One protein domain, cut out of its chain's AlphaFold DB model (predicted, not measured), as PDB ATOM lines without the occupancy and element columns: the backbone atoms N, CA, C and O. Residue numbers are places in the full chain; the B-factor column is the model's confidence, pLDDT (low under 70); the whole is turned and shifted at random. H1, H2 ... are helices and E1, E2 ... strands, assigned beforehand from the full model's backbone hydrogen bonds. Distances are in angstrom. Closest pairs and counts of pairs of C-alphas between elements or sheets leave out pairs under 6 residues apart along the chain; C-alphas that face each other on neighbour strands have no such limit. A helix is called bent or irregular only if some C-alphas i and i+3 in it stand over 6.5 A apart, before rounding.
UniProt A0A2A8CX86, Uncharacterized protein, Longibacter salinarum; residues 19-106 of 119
ATOM      1  N   PHE A  19      87.547  91.233 133.987       91.31
ATOM      2  CA  PHE A  19      88.775  91.619 133.299       91.31
ATOM      3  C   PHE A  19      89.663  92.501 134.174       91.31
ATOM      4  O   PHE A  19      89.208  93.107 135.143       91.31
ATOM      5  N   TYR A  20      90.921  92.613 133.758       91.94
ATOM      6  CA  TYR A  20      91.852  93.621 134.243       91.94
ATOM      7  C   TYR A  20      92.493  94.352 133.067       91.94
ATOM      8  O   TYR A  20      92.981  93.719 132.126       91.94
ATOM      9  N   ASP A  21      92.479  95.679 133.123       91.19
ATOM     10  CA  ASP A  21      93.195  96.550 132.199       91.19
ATOM     11  C   ASP A  21      94.356  97.226 132.933       91.19
ATOM     12  O   ASP A  21      94.183  98.237 133.614       91.19
ATOM     13  N   GLY A  22      95.553  96.662 132.769       86.44
ATOM     14  CA  GLY A  22      96.769  97.170 133.401       86.44
ATOM     15  C   GLY A  22      97.308  98.481 132.816       86.44
ATOM     16  O   GLY A  22      98.230  99.046 133.393       86.44
ATOM     17  N   GLU A  23      96.783  98.982 131.689       87.81
ATOM     18  CA  GLU A  23      97.137 100.331 131.211       87.81
ATOM     19  C   GLU A  23      96.478 101.410 132.079       87.81
ATOM     20  O   GLU A  23      97.063 102.471 132.297       87.81
ATOM     21  N   TYR A  24      95.280 101.116 132.587       86.06
ATOM     22  CA  TYR A  24      94.439 102.055 133.325       86.06
ATOM     23  C   TYR A  24      94.176 101.645 134.782       86.06
ATOM     24  O   TYR A  24      93.439 102.347 135.470       86.06
ATOM     25  N   GLY A  25      94.735 100.521 135.241       88.44
ATOM     26  CA  GLY A  25      94.491  99.981 136.582       88.44
ATOM     27  C   GLY A  25      93.017  99.650 136.824       88.44
ATOM     28  O   GLY A  25      92.505  99.894 137.911       88.44
ATOM     29  N   LEU A  26      92.293  99.172 135.804       91.75
ATOM     30  CA  LEU A  26      90.852  98.908 135.908       91.75
ATOM     31  C   LEU A  26      90.589  97.436 136.170       91.75
ATOM     32  O   LEU A  26      91.023  96.589 135.392       91.75
ATOM     33  N   VAL A  27      89.792  97.142 137.190       92.69
ATOM     34  CA  VAL A  27      89.283  95.801 137.476       92.69
ATOM     35  C   VAL A  27      87.779  95.786 137.242       92.69
ATOM     36  O   VAL A  27      87.020  96.536 137.858       92.69
ATOM     37  N   GLY A  28      87.329  94.918 136.344       92.88
ATOM     38  CA  GLY A  28      85.914  94.623 136.188       92.88
ATOM     39  C   GLY A  28      85.424  93.748 137.341       92.88
ATOM     40  O   GLY A  28      86.001  92.696 137.621       92.88
ATOM     41  N   SER A  29      84.356  94.187 138.004       93.69
ATOM     42  CA  SER A  29      83.726  93.467 139.108       93.69
ATOM     43  C   SER A  29      82.245  93.228 138.836       93.69
ATOM     44  O   SER A  29      81.560  94.058 138.232       93.69
ATOM     45  N   LEU A  30      81.751  92.072 139.268       96.56
ATOM     46  CA  LEU A  30      80.348  91.704 139.164       96.56
ATOM     47  C   LEU A  30      79.801  91.343 140.541       96.56
ATOM     48  O   LEU A  30      80.195  90.337 141.126       96.56
ATOM     49  N   SER A  31      78.833  92.119 140.998       96.50
ATOM     50  CA  SER A  31      78.087  91.891 142.228       96.50
ATOM     51  C   SER A  31      76.790  91.125 141.952       96.50
ATOM     52  O   SER A  31      76.146  91.323 140.918       96.50
ATOM     53  N   LEU A  32      76.370  90.274 142.888       97.62
ATOM     54  CA  LEU A  32      75.050  89.639 142.914       97.62
ATOM     55  C   LEU A  32      74.228  90.211 144.060       97.62
ATOM     56  O   LEU A  32      74.632  90.126 145.215       97.62
ATOM     57  N   ILE A  33      73.077  90.787 143.739       96.56
ATOM     58  CA  ILE A  33      72.301  91.634 144.644       96.56
ATOM     59  C   ILE A  33      71.017  90.934 145.059       96.56
ATOM     60  O   ILE A  33      70.227  90.514 144.209       96.56
ATOM     61  N   ASP A  34      70.786  90.872 146.366       96.38
ATOM     62  CA  ASP A  34      69.484  90.550 146.935       96.38
ATOM     63  C   ASP A  34      68.646  91.832 146.946       96.38
ATOM     64  O   ASP A  34      68.879  92.755 147.731       96.38
ATOM     65  N   VAL A  35      67.681  91.896 146.030       90.88
ATOM     66  CA  VAL A  35      66.805  93.061 145.853       90.88
ATOM     67  C   VAL A  35      65.820  93.198 147.009       90.88
ATOM     68  O   VAL A  35      65.455  94.316 147.371       90.88
ATOM     69  N   GLU A  36      65.386  92.086 147.606       90.69
ATOM     70  CA  GLU A  36      64.433  92.118 148.717       90.69
ATOM     71  C   GLU A  36      65.098  92.646 149.990       90.69
ATOM     72  O   GLU A  36      64.515  93.459 150.709       90.69
ATOM     73  N   ALA A  37      66.336  92.219 150.252       91.25
ATOM     74  CA  ALA A  37      67.135  92.689 151.384       91.25
ATOM     75  C   ALA A  37      67.950  93.962 151.086       91.25
ATOM     76  O   ALA A  37      68.606  94.501 151.988       91.25
ATOM     77  N   ASN A  38      67.904  94.431 149.840       91.75
ATOM     78  CA  ASN A  38      68.615  95.585 149.308       91.75
ATOM     79  C   ASN A  38      70.114  95.603 149.657       91.75
ATOM     80  O   ASN A  38      70.616  96.529 150.309       91.75
ATOM     81  N   LYS A  39      70.814  94.522 149.304       94.25
ATOM     82  CA  LYS A  39      72.229  94.330 149.646       94.25
ATOM     83  C   LYS A  39      72.956  93.410 148.668       94.25
ATOM     84  O   LYS A  39      72.359  92.503 148.093       94.25
ATOM     85  N   GLU A  40      74.254  93.621 148.519       96.06
ATOM     86  CA  GLU A  40      75.156  92.724 147.793       96.06
ATOM     87  C   GLU A  40      75.360  91.407 148.553       96.06
ATOM     88  O   GLU A  40      75.603  91.414 149.747       96.06
ATOM     89  N   MET A  41      75.268  90.259 147.895       98.12
ATOM     90  CA  MET A  41      75.474  88.947 148.525       98.12
ATOM     91  C   MET A  41      76.807  88.319 148.135       98.12
ATOM     92  O   MET A  41      77.461  87.704 148.974       98.12
ATOM     93  N   TYR A  42      77.205  88.495 146.877       98.38
ATOM     94  CA  TYR A  42      78.476  88.009 146.356       98.38
ATOM     95  C   TYR A  42      79.102  89.061 145.456       98.38
ATOM     96  O   TYR A  42      78.377  89.777 144.763       98.38
ATOM     97  N   ILE A  43      80.426  89.089 145.403       97.31
ATOM     98  CA  ILE A  43      81.185  89.875 144.432       97.31
ATOM     99  C   ILE A  43      82.232  88.984 143.774       97.31
ATOM    100  O   ILE A  43      82.860  88.156 144.431       97.31
ATOM    101  N   ALA A  44      82.386  89.127 142.461       97.50
ATOM    102  CA  ALA A  44      83.457  88.508 141.702       97.50
ATOM    103  C   ALA A  44      84.347  89.577 141.078       97.50
ATOM    104  O   ALA A  44      83.843  90.531 140.483       97.50
ATOM    105  N   SER A  45      85.657  89.392 141.165       94.81
ATOM    106  CA  SER A  45      86.647  90.311 140.608       94.81
ATOM    107  C   SER A  45      87.914  89.566 140.188       94.81
ATOM    108  O   SER A  45      88.142  88.408 140.549       94.81
ATOM    109  N   PHE A  46      88.723  90.220 139.358       92.94
ATOM    110  CA  PHE A  46      90.043  89.728 138.978       92.94
ATOM    111  C   PHE A  46      91.094  90.268 139.952       92.94
ATOM    112  O   PHE A  46      91.100  91.464 140.227       92.94
ATOM    113  N   MET A  47      91.985  89.402 140.435       91.25
ATOM    114  CA  MET A  47      93.116  89.735 141.302       91.25
ATOM    115  C   MET A  47      94.378  89.937 140.445       91.25
ATOM    116  O   MET A  47      94.925  88.959 139.929       91.25
ATOM    117  N   PRO A  48      94.874  91.176 140.265       87.44
ATOM    118  CA  PRO A  48      96.009  91.448 139.376       87.44
ATOM    119  C   PRO A  48      97.331  90.823 139.835       87.44
ATOM    120  O   PRO A  48      98.148  90.436 138.998       87.44
ATOM    121  N   ASP A  49      97.516  90.683 141.149       86.44
ATOM    122  CA  ASP A  49      98.759  90.204 141.763       86.44
ATOM    123  C   ASP A  49      99.121  88.766 141.371       86.44
ATOM    124  O   ASP A  49     100.291  88.456 141.122       86.44
ATOM    125  N   ASP A  50      98.129  87.877 141.322       89.62
ATOM    126  CA  ASP A  50      98.323  86.454 141.025       89.62
ATOM    127  C   ASP A  50      97.544  85.963 139.797       89.62
ATOM    128  O   ASP A  50      97.748  84.831 139.349       89.62
ATOM    129  N   GLY A  51      96.728  86.830 139.195       89.31
ATOM    130  CA  GLY A  51      95.954  86.549 137.992       89.31
ATOM    131  C   GLY A  51      94.752  85.637 138.224       89.31
ATOM    132  O   GLY A  51      94.241  85.063 137.257       89.31
ATOM    133  N   THR A  52      94.324  85.461 139.476       94.81
ATOM    134  CA  THR A  52      93.158  84.644 139.822       94.81
ATOM    135  C   THR A  52      91.863  85.450 139.765       94.81
ATOM    136  O   THR A  52      91.848  86.677 139.832       94.81
ATOM    137  N   LEU A  53      90.743  84.751 139.618       95.69
ATOM    138  CA  LEU A  53      89.413  85.307 139.818       95.69
ATOM    139  C   LEU A  53      88.917  84.895 141.193       95.69
ATOM    140  O   LEU A  53      88.836  83.701 141.486       95.69
ATOM    141  N   LEU A  54      88.546  85.873 142.004       96.94
ATOM    142  CA  LEU A  54      88.036  85.649 143.344       96.94
ATOM    143  C   LEU A  54      86.528  85.882 143.352       96.94
ATOM    144  O   LEU A  54      86.049  86.862 142.787       96.94
ATOM    145  N   ILE A  55      85.789  84.967 143.977       98.25
ATOM    146  CA  ILE A  55      84.398  85.172 144.374       98.25
ATOM    147  C   ILE A  55      84.363  85.221 145.891       98.25
ATOM    148  O   ILE A  55      84.840  84.305 146.568       98.25
ATOM    149  N   GLU A  56      83.742  86.262 146.415       98.31
ATOM    150  CA  GLU A  56      83.598  86.487 147.842       98.31
ATOM    151  C   GLU A  56      82.121  86.537 148.226       98.31
ATOM    152  O   GLU A  56      81.285  87.019 147.464       98.31
ATOM    153  N   GLU A  57      81.804  86.020 149.409       98.56
ATOM    154  CA  GLU A  57      80.486  86.095 150.036       98.56
ATOM    155  C   GLU A  57      80.491  87.194 151.096       98.56
ATOM    156  O   GLU A  57      81.350  87.212 151.981       98.56
ATOM    157  N   ALA A  58      79.518  88.097 151.023       97.94
ATOM    158  CA  ALA A  58      79.377  89.188 151.974       97.94
ATOM    159  C   ALA A  58      78.982  88.666 153.367       97.94
ATOM    160  O   ALA A  58      77.996  87.938 153.524       97.94
ATOM    161  N   THR A  59      79.718  89.082 154.396       97.56
ATOM    162  CA  THR A  59      79.449  88.736 155.802       97.56
ATOM    163  C   THR A  59      78.971  89.929 156.623       97.56
ATOM    164  O   THR A  59      78.243  89.742 157.602       97.56
ATOM    165  N   GLU A  60      79.326  91.146 156.208       97.31
ATOM    166  CA  GLU A  60      78.860  92.404 156.796       97.31
ATOM    167  C   GLU A  60      78.597  93.442 155.699       97.31
ATOM    168  O   GLU A  60      79.238  93.428 154.650       97.31
ATOM    169  N   TRP A  61      77.654  94.352 155.949       95.38
ATOM    170  CA  TRP A  61      77.208  95.368 154.995       95.38
ATOM    171  C   TRP A  61      77.305  96.763 155.581       95.38
ATOM    172  O   TRP A  61      77.197  96.943 156.796       95.38
ATOM    173  N   GLU A  62      77.402  97.749 154.698       90.62
ATOM    174  CA  GLU A  62      77.249  99.150 155.066       90.62
ATOM    175  C   GLU A  62      75.941  99.391 155.840       90.62
ATOM    176  O   GLU A  62      74.920  98.710 155.660       90.62
ATOM    177  N   SER A  63      75.961 100.394 156.720       85.00
ATOM    178  CA  SER A  63      74.731 100.914 157.317       85.00
ATOM    179  C   SER A  63      73.778 101.414 156.228       85.00
ATOM    180  O   SER A  63      74.216 101.733 155.129       85.00
ATOM    181  N   GLU A  64      72.479 101.499 156.530       73.75
ATOM    182  CA  GLU A  64      71.496 102.030 155.577       73.75
ATOM    183  C   GLU A  64      71.970 103.364 154.985       73.75
ATOM    184  O   GLU A  64      72.243 104.320 155.715       73.75
ATOM    185  N   ILE A  65      72.100 103.379 153.658       64.06
ATOM    186  CA  ILE A  65      72.483 104.549 152.882       64.06
ATOM    187  C   ILE A  65      71.215 105.388 152.726       64.06
ATOM    188  O   ILE A  65      70.209 104.900 152.202       64.06
ATOM    189  N   ASP A  66      71.236 106.630 153.213       58.91
ATOM    190  CA  ASP A  66      70.229 107.613 152.816       58.91
ATOM    191  C   ASP A  66      70.594 108.019 151.388       58.91
ATOM    192  O   ASP A  66      71.605 108.686 151.172       58.91
ATOM    193  N   ILE A  67      69.856 107.490 150.409       59.72
ATOM    194  CA  ILE A  67      70.126 107.689 148.981       59.72
ATOM    195  C   ILE A  67      69.741 109.137 148.650       59.72
ATOM    196  O   ILE A  67      68.635 109.416 148.184       59.72
ATOM    197  N   GLU A  68      70.616 110.085 148.991       54.72
ATOM    198  CA  GLU A  68      70.409 111.508 148.717       54.72
ATOM    199  C   GLU A  68      70.660 111.844 147.234       54.72
ATOM    200  O   GLU A  68      70.173 112.878 146.768       54.72
ATOM    201  N   ASP A  69      71.350 110.973 146.481       52.88
ATOM    202  CA  ASP A  69      71.742 111.201 145.085       52.88
ATOM    203  C   ASP A  69      71.347 110.044 144.144       52.88
ATOM    204  O   ASP A  69      71.520 108.866 144.449       52.88
ATOM    205  N   ASP A  70      70.876 110.380 142.936       51.56
ATOM    206  CA  ASP A  70      70.465 109.417 141.891       51.56
ATOM    207  C   ASP A  70      71.644 108.582 141.324       51.56
ATOM    208  O   ASP A  70      71.445 107.725 140.457       51.56
ATOM    209  N   ALA A  71      72.879 108.866 141.757       48.41
ATOM    210  CA  ALA A  71      74.107 108.205 141.319       48.41
ATOM    211  C   ALA A  71      74.579 107.086 142.264       48.41
ATOM    212  O   ALA A  71      75.443 106.301 141.863       48.41
ATOM    213  N   ASP A  72      74.030 106.999 143.479       56.22
ATOM    214  CA  ASP A  72      74.429 105.979 144.443       56.22
ATOM    215  C   ASP A  72      73.822 104.624 144.084       56.22
ATOM    216  O   ASP A  72      72.659 104.482 143.690       56.22
ATOM    217  N   VAL A  73      74.655 103.597 144.213       63.75
ATOM    218  CA  VAL A  73      74.254 102.208 144.058       63.75
ATOM    219  C   VAL A  73      73.135 101.934 145.065       63.75
ATOM    220  O   VAL A  73      73.339 102.019 146.269       63.75
ATOM    221  N   ALA A  74      71.927 101.635 144.578       72.88
ATOM    222  CA  ALA A  74      70.720 101.631 145.410       72.88
ATOM    223  C   ALA A  74      70.658 100.510 146.469       72.88
ATOM    224  O   ALA A  74      69.623 100.368 147.115       72.88
ATOM    225  N   TYR A  75      71.726  99.727 146.640       86.00
ATOM    226  CA  TYR A  75      71.854  98.605 147.565       86.00
ATOM    227  C   TYR A  75      73.086  98.767 148.457       86.00
ATOM    228  O   TYR A  75      74.079  99.369 148.067       86.00
ATOM    229  N   ARG A  76      73.036  98.182 149.656       91.31
ATOM    230  CA  ARG A  76      74.163  98.211 150.600       91.31
ATOM    231  C   ARG A  76      75.307  97.330 150.104       91.31
ATOM    232  O   ARG A  76      75.071  96.153 149.807       91.31
ATOM    233  N   LEU A  77      76.518  97.879 150.058       91.12
ATOM    234  CA  LEU A  77      77.727  97.145 149.683       91.12
ATOM    235  C   LEU A  77      78.257  96.308 150.848       91.12
ATOM    236  O   LEU A  77      77.977  96.600 152.017       91.12
ATOM    237  N   ALA A  78      78.995  95.244 150.528       93.88
ATOM    238  CA  ALA A  78      79.719  94.482 151.533       93.88
ATOM    239  C   ALA A  78      80.892  95.307 152.093       93.88
ATOM    240  O   ALA A  78      81.643  95.924 151.342       93.88
ATOM    241  N   VAL A  79      81.060  95.300 153.417       94.44
ATOM    242  CA  VAL A  79      82.239  95.879 154.102       94.44
ATOM    243  C   VAL A  79      83.159  94.806 154.671       94.44
ATOM    244  O   VAL A  79      84.343  95.053 154.882       94.44
ATOM    245  N   GLU A  80      82.616  93.610 154.897       96.25
ATOM    246  CA  GLU A  80      83.387  92.408 155.175       96.25
ATOM    247  C   GLU A  80      82.879  91.269 154.298       96.25
ATOM    248  O   GLU A  80      81.676  91.139 154.033       96.25
ATOM    249  N   SER A  81      83.810  90.421 153.887       96.88
ATOM    250  CA  SER A  81      83.564  89.275 153.032       96.88
ATOM    251  C   SER A  81      84.433  88.091 153.446       96.88
ATOM    252  O   SER A  81      85.419  88.209 154.183       96.88
ATOM    253  N   THR A  82      84.058  86.911 152.967       97.88
ATOM    254  CA  THR A  82      84.894  85.715 153.029       97.88
ATOM    255  C   THR A  82      85.026  85.100 151.645       97.88
ATOM    256  O   THR A  82      84.114  85.205 150.826       97.88
ATOM    257  N   GLU A  83      86.151  84.441 151.374       97.75
ATOM    258  CA  GLU A  83      86.342  83.724 150.115       97.75
ATOM    259  C   GLU A  83      85.282  82.623 149.978       97.75
ATOM    260  O   GLU A  83      85.228  81.680 150.772       97.75
ATOM    261  N   TYR A  84      84.464  82.735 148.934       98.00
ATOM    262  CA  TYR A  84      83.568  81.671 148.499       98.00
ATOM    263  C   TYR A  84      84.313  80.688 147.586       98.00
ATOM    264  O   TYR A  84      84.159  79.470 147.700       98.00
ATOM    265  N   GLY A  85      85.158  81.215 146.695       97.69
ATOM    266  CA  GLY A  85      86.066  80.408 145.892       97.69
ATOM    267  C   GLY A  85      86.982  81.228 144.990       97.69
ATOM    268  O   GLY A  85      86.661  82.347 144.603       97.69
ATOM    269  N   SER A  86      88.103  80.616 144.615       97.31
ATOM    270  CA  SER A  86      89.080  81.156 143.669       97.31
ATOM    271  C   SER A  86      89.173  80.283 142.413       97.31
ATOM    272  O   SER A  86      89.036  79.053 142.469       97.31
ATOM    273  N   TYR A  87      89.373  80.923 141.260       97.25
ATOM    274  CA  TYR A  87      89.324  80.293 139.944       97.25
ATOM    275  C   TYR A  87      90.413  80.834 139.017       97.25
ATOM    276  O   TYR A  87      90.654  82.032 138.954       97.25
ATOM    277  N   ASP A  88      90.990  79.955 138.197       94.88
ATOM    278  CA  ASP A  88      92.011  80.340 137.206       94.88
ATOM    279  C   ASP A  88      91.420  80.718 135.835       94.88
ATOM    280  O   ASP A  88      92.128  81.167 134.934       94.88
ATOM    281  N   ILE A  89      90.132  80.432 135.620       93.88
ATOM    282  CA  ILE A  89      89.484  80.510 134.307       93.88
ATOM    283  C   ILE A  89      88.189  81.326 134.433       93.88
ATOM    284  O   ILE A  89      87.289  80.890 135.166       93.88
ATOM    285  N   PRO A  90      88.038  82.444 133.693       93.50
ATOM    286  CA  PRO A  90      86.845  83.291 133.739       93.50
ATOM    287  C   PRO A  90      85.541  82.540 133.466       93.50
ATOM    288  O   PRO A  90      84.540  82.761 134.143       93.50
ATOM    289  N   GLU A  91      85.548  81.578 132.542       94.25
ATOM    290  CA  GLU A  91      84.381  80.744 132.267       94.25
ATOM    291  C   GLU A  91      83.962  79.896 133.476       94.25
ATOM    292  O   GLU A  91      82.777  79.624 133.659       94.25
ATOM    293  N   VAL A  92      84.894  79.463 134.323       96.75
ATOM    294  CA  VAL A  92      84.541  78.679 135.514       96.75
ATOM    295  C   VAL A  92      83.951  79.593 136.587       96.75
ATOM    296  O   VAL A  92      82.880  79.279 137.108       96.75
ATOM    297  N   ALA A  93      84.575  80.748 136.837       97.00
ATOM    298  CA  ALA A  93      84.052  81.764 137.754       97.00
ATOM    299  C   ALA A  93      82.653  82.243 137.328       97.00
ATOM    300  O   ALA A  93      81.722  82.281 138.127       97.00
ATOM    301  N   SER A  94      82.462  82.495 136.031       97.19
ATOM    302  CA  SER A  94      81.169  82.860 135.451       97.19
ATOM    303  C   SER A  94      80.097  81.792 135.671       97.19
ATOM    304  O   SER A  94      78.951  82.102 136.006       97.19
ATOM    305  N   GLY A  95      80.461  80.513 135.531       97.50
ATOM    306  CA  GLY A  95      79.555  79.404 135.818       97.50
ATOM    307  C   GLY A  95      79.116  79.378 137.285       97.50
ATOM    308  O   GLY A  95      77.936  79.164 137.559       97.50
ATOM    309  N   ALA A  96      80.044  79.639 138.210       98.06
ATOM    310  CA  ALA A  96      79.755  79.727 139.639       98.06
ATOM    311  C   ALA A  96      78.848  80.923 139.970       98.06
ATOM    312  O   ALA A  96      77.828  80.739 140.629       98.06
ATOM    313  N   MET A  97      79.138  82.110 139.430       98.12
ATOM    314  CA  MET A  97      78.297  83.304 139.597       98.12
ATOM    315  C   MET A  97      76.881  83.090 139.064       98.12
ATOM    316  O   MET A  97      75.900  83.422 139.726       98.12
ATOM    317  N   LEU A  98      76.746  82.479 137.882       97.81
ATOM    318  CA  LEU A  98      75.435  82.178 137.312       97.81
ATOM    319  C   LEU A  98      74.661  81.150 138.152       97.81
ATOM    320  O   LEU A  98      73.435  81.229 138.230       97.81
ATOM    321  N   ALA A  99      75.352  80.187 138.766       97.94
ATOM    322  CA  ALA A  99      74.737  79.231 139.681       97.94
ATOM    323  C   ALA A  99      74.242  79.920 140.964       97.94
ATOM    324  O   ALA A  99      73.075  79.745 141.307       97.94
ATOM    325  N   LEU A 100      75.072  80.757 141.594       98.31
ATOM    326  CA  LEU A 100      74.714  81.544 142.783       98.31
ATOM    327  C   LEU A 100      73.514  82.458 142.521       98.31
ATOM    328  O   LEU A 100      72.556  82.466 143.292       98.31
ATOM    329  N   ALA A 101      73.521  83.167 141.389       97.62
ATOM    330  CA  ALA A 101      72.418  84.037 140.999       97.62
ATOM    331  C   ALA A 101      71.095  83.268 140.875       97.62
ATOM    332  O   ALA A 101      70.057  83.743 141.324       97.62
ATOM    333  N   LYS A 102      71.126  82.058 140.301       97.12
ATOM    334  CA  LYS A 102      69.939  81.197 140.168       97.12
ATOM    335  C   LYS A 102      69.491  80.591 141.494       97.12
ATOM    336  O   LYS A 102      68.294  80.432 141.702       97.12
ATOM    337  N   GLU A 103      70.433  80.189 142.340       97.94
ATOM    338  CA  GLU A 103      70.146  79.549 143.625       97.94
ATOM    339  C   GLU A 103      69.470  80.515 144.601       97.94
ATOM    340  O   GLU A 103      68.530  80.127 145.296       97.94
ATOM    341  N   HIS A 104      69.914  81.771 144.603       97.25
ATOM    342  CA  HIS A 104      69.482  82.792 145.555       97.25
ATOM    343  C   HIS A 104      68.573  83.877 144.950       97.25
ATOM    344  O   HIS A 104      68.216  84.810 145.657       97.25
ATOM    345  N   ASP A 105      68.186  83.746 143.675       96.44
ATOM    346  CA  ASP A 105      67.363  84.720 142.930       96.44
ATOM    347  C   ASP A 105      67.952  86.149 142.935       96.44
ATOM    348  O   ASP A 105      67.270  87.139 143.193       96.44
ATOM    349  N   LEU A 106      69.259  86.251 142.670       97.06
ATOM    350  CA  LEU A 106      70.018  87.501 142.767       97.06
ATOM    351  C   LEU A 106      70.144  88.208 141.414       97.06
ATOM    352  O   LEU A 106      70.311  87.574 140.367       97.06
TER     353      LEU A 106
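This is residues 19 to 106 of the 119 residues of an uncharacterized protein of Longibacter salinarum (UniProt A0A2A8CX86). A strongly twisted sheet of four strands, with E2, E3 and E4 each sharply bent, has one helix, H1, lying lengthwise over one face, and no named helix covers the other face. A long loop between E3 and E4, residues 62 to 77, reaches away from the sheet, to 23 A from the mean of the C-alphas. The printed part has 88 residues, with E1, E2, E3, E4 and H1 in that order along the chain; the sheet runs E1, E2, E3, E4, all antiparallel, and the class is mixed, helices and strands. The whole is compact, with a radius of gyration of the C-alphas of 13.8 A and spans of 37 by 33 by 20 A.

E1, residues 26 to 34, is 25.5 A long and begins at C-alpha 26, (90.852, 98.908, 135.908). E2, residues 39 to 47, is 23.0 A long and bends by 52 degrees at residue 42. E3, residues 52 to 61, is 24.5 A long and bends by 56 degrees at residue 58. E4, residues 78 to 87, is 20.7 A long and bends by 63 degrees at residue 82. H1, residues 90 to 104, is 21.0 A long and ends at C-alpha 104, (69.482, 82.792, 145.555).

The four strands form a meander, each strand the antiparallel neighbour of the one before, with E1 and E4 as edge strands. In the hairpin E1 and E2, N 32 and O 42 are 2.8 A apart, within hydrogen-bond range. In the hairpin E2 and E3, N 43 and O 56 are within range at 3.0 A. In the hairpin E3 and E4, N 55 and O 85 are within range at 2.8 A. The closest C-alphas of E2 and E4, those of Glu 40 and Ala 78, are 6.2 A apart, while E1 and E4 are apart. Residues 20 to 21 pair antiparallel with residues 26 to 27 of E1. H1 is on the sheet, and together they make two layers, a helix on one face of a sheet. Its height over the sheet is 8.6 A; it lies over E2 and E3 and runs along the strands, at 7 degrees to E2 on the local plane. The closest C-alphas of E3 and H1 are those of Leu 53 and Ala 93, 6.7 A apart. In H1 every O i to N i+4 pair is within hydrogen-bond range.

The two C-alphas farthest apart, those of Glu 68 and Asp 88, are 39.6 A apart. The printed part has no cut. The link from E3 to E4, 16 residues, is long; the other links between named elements are tight. The mean pLDDT of the printed part is 90.2, and residues 65 to 73, in the long link, are under 70.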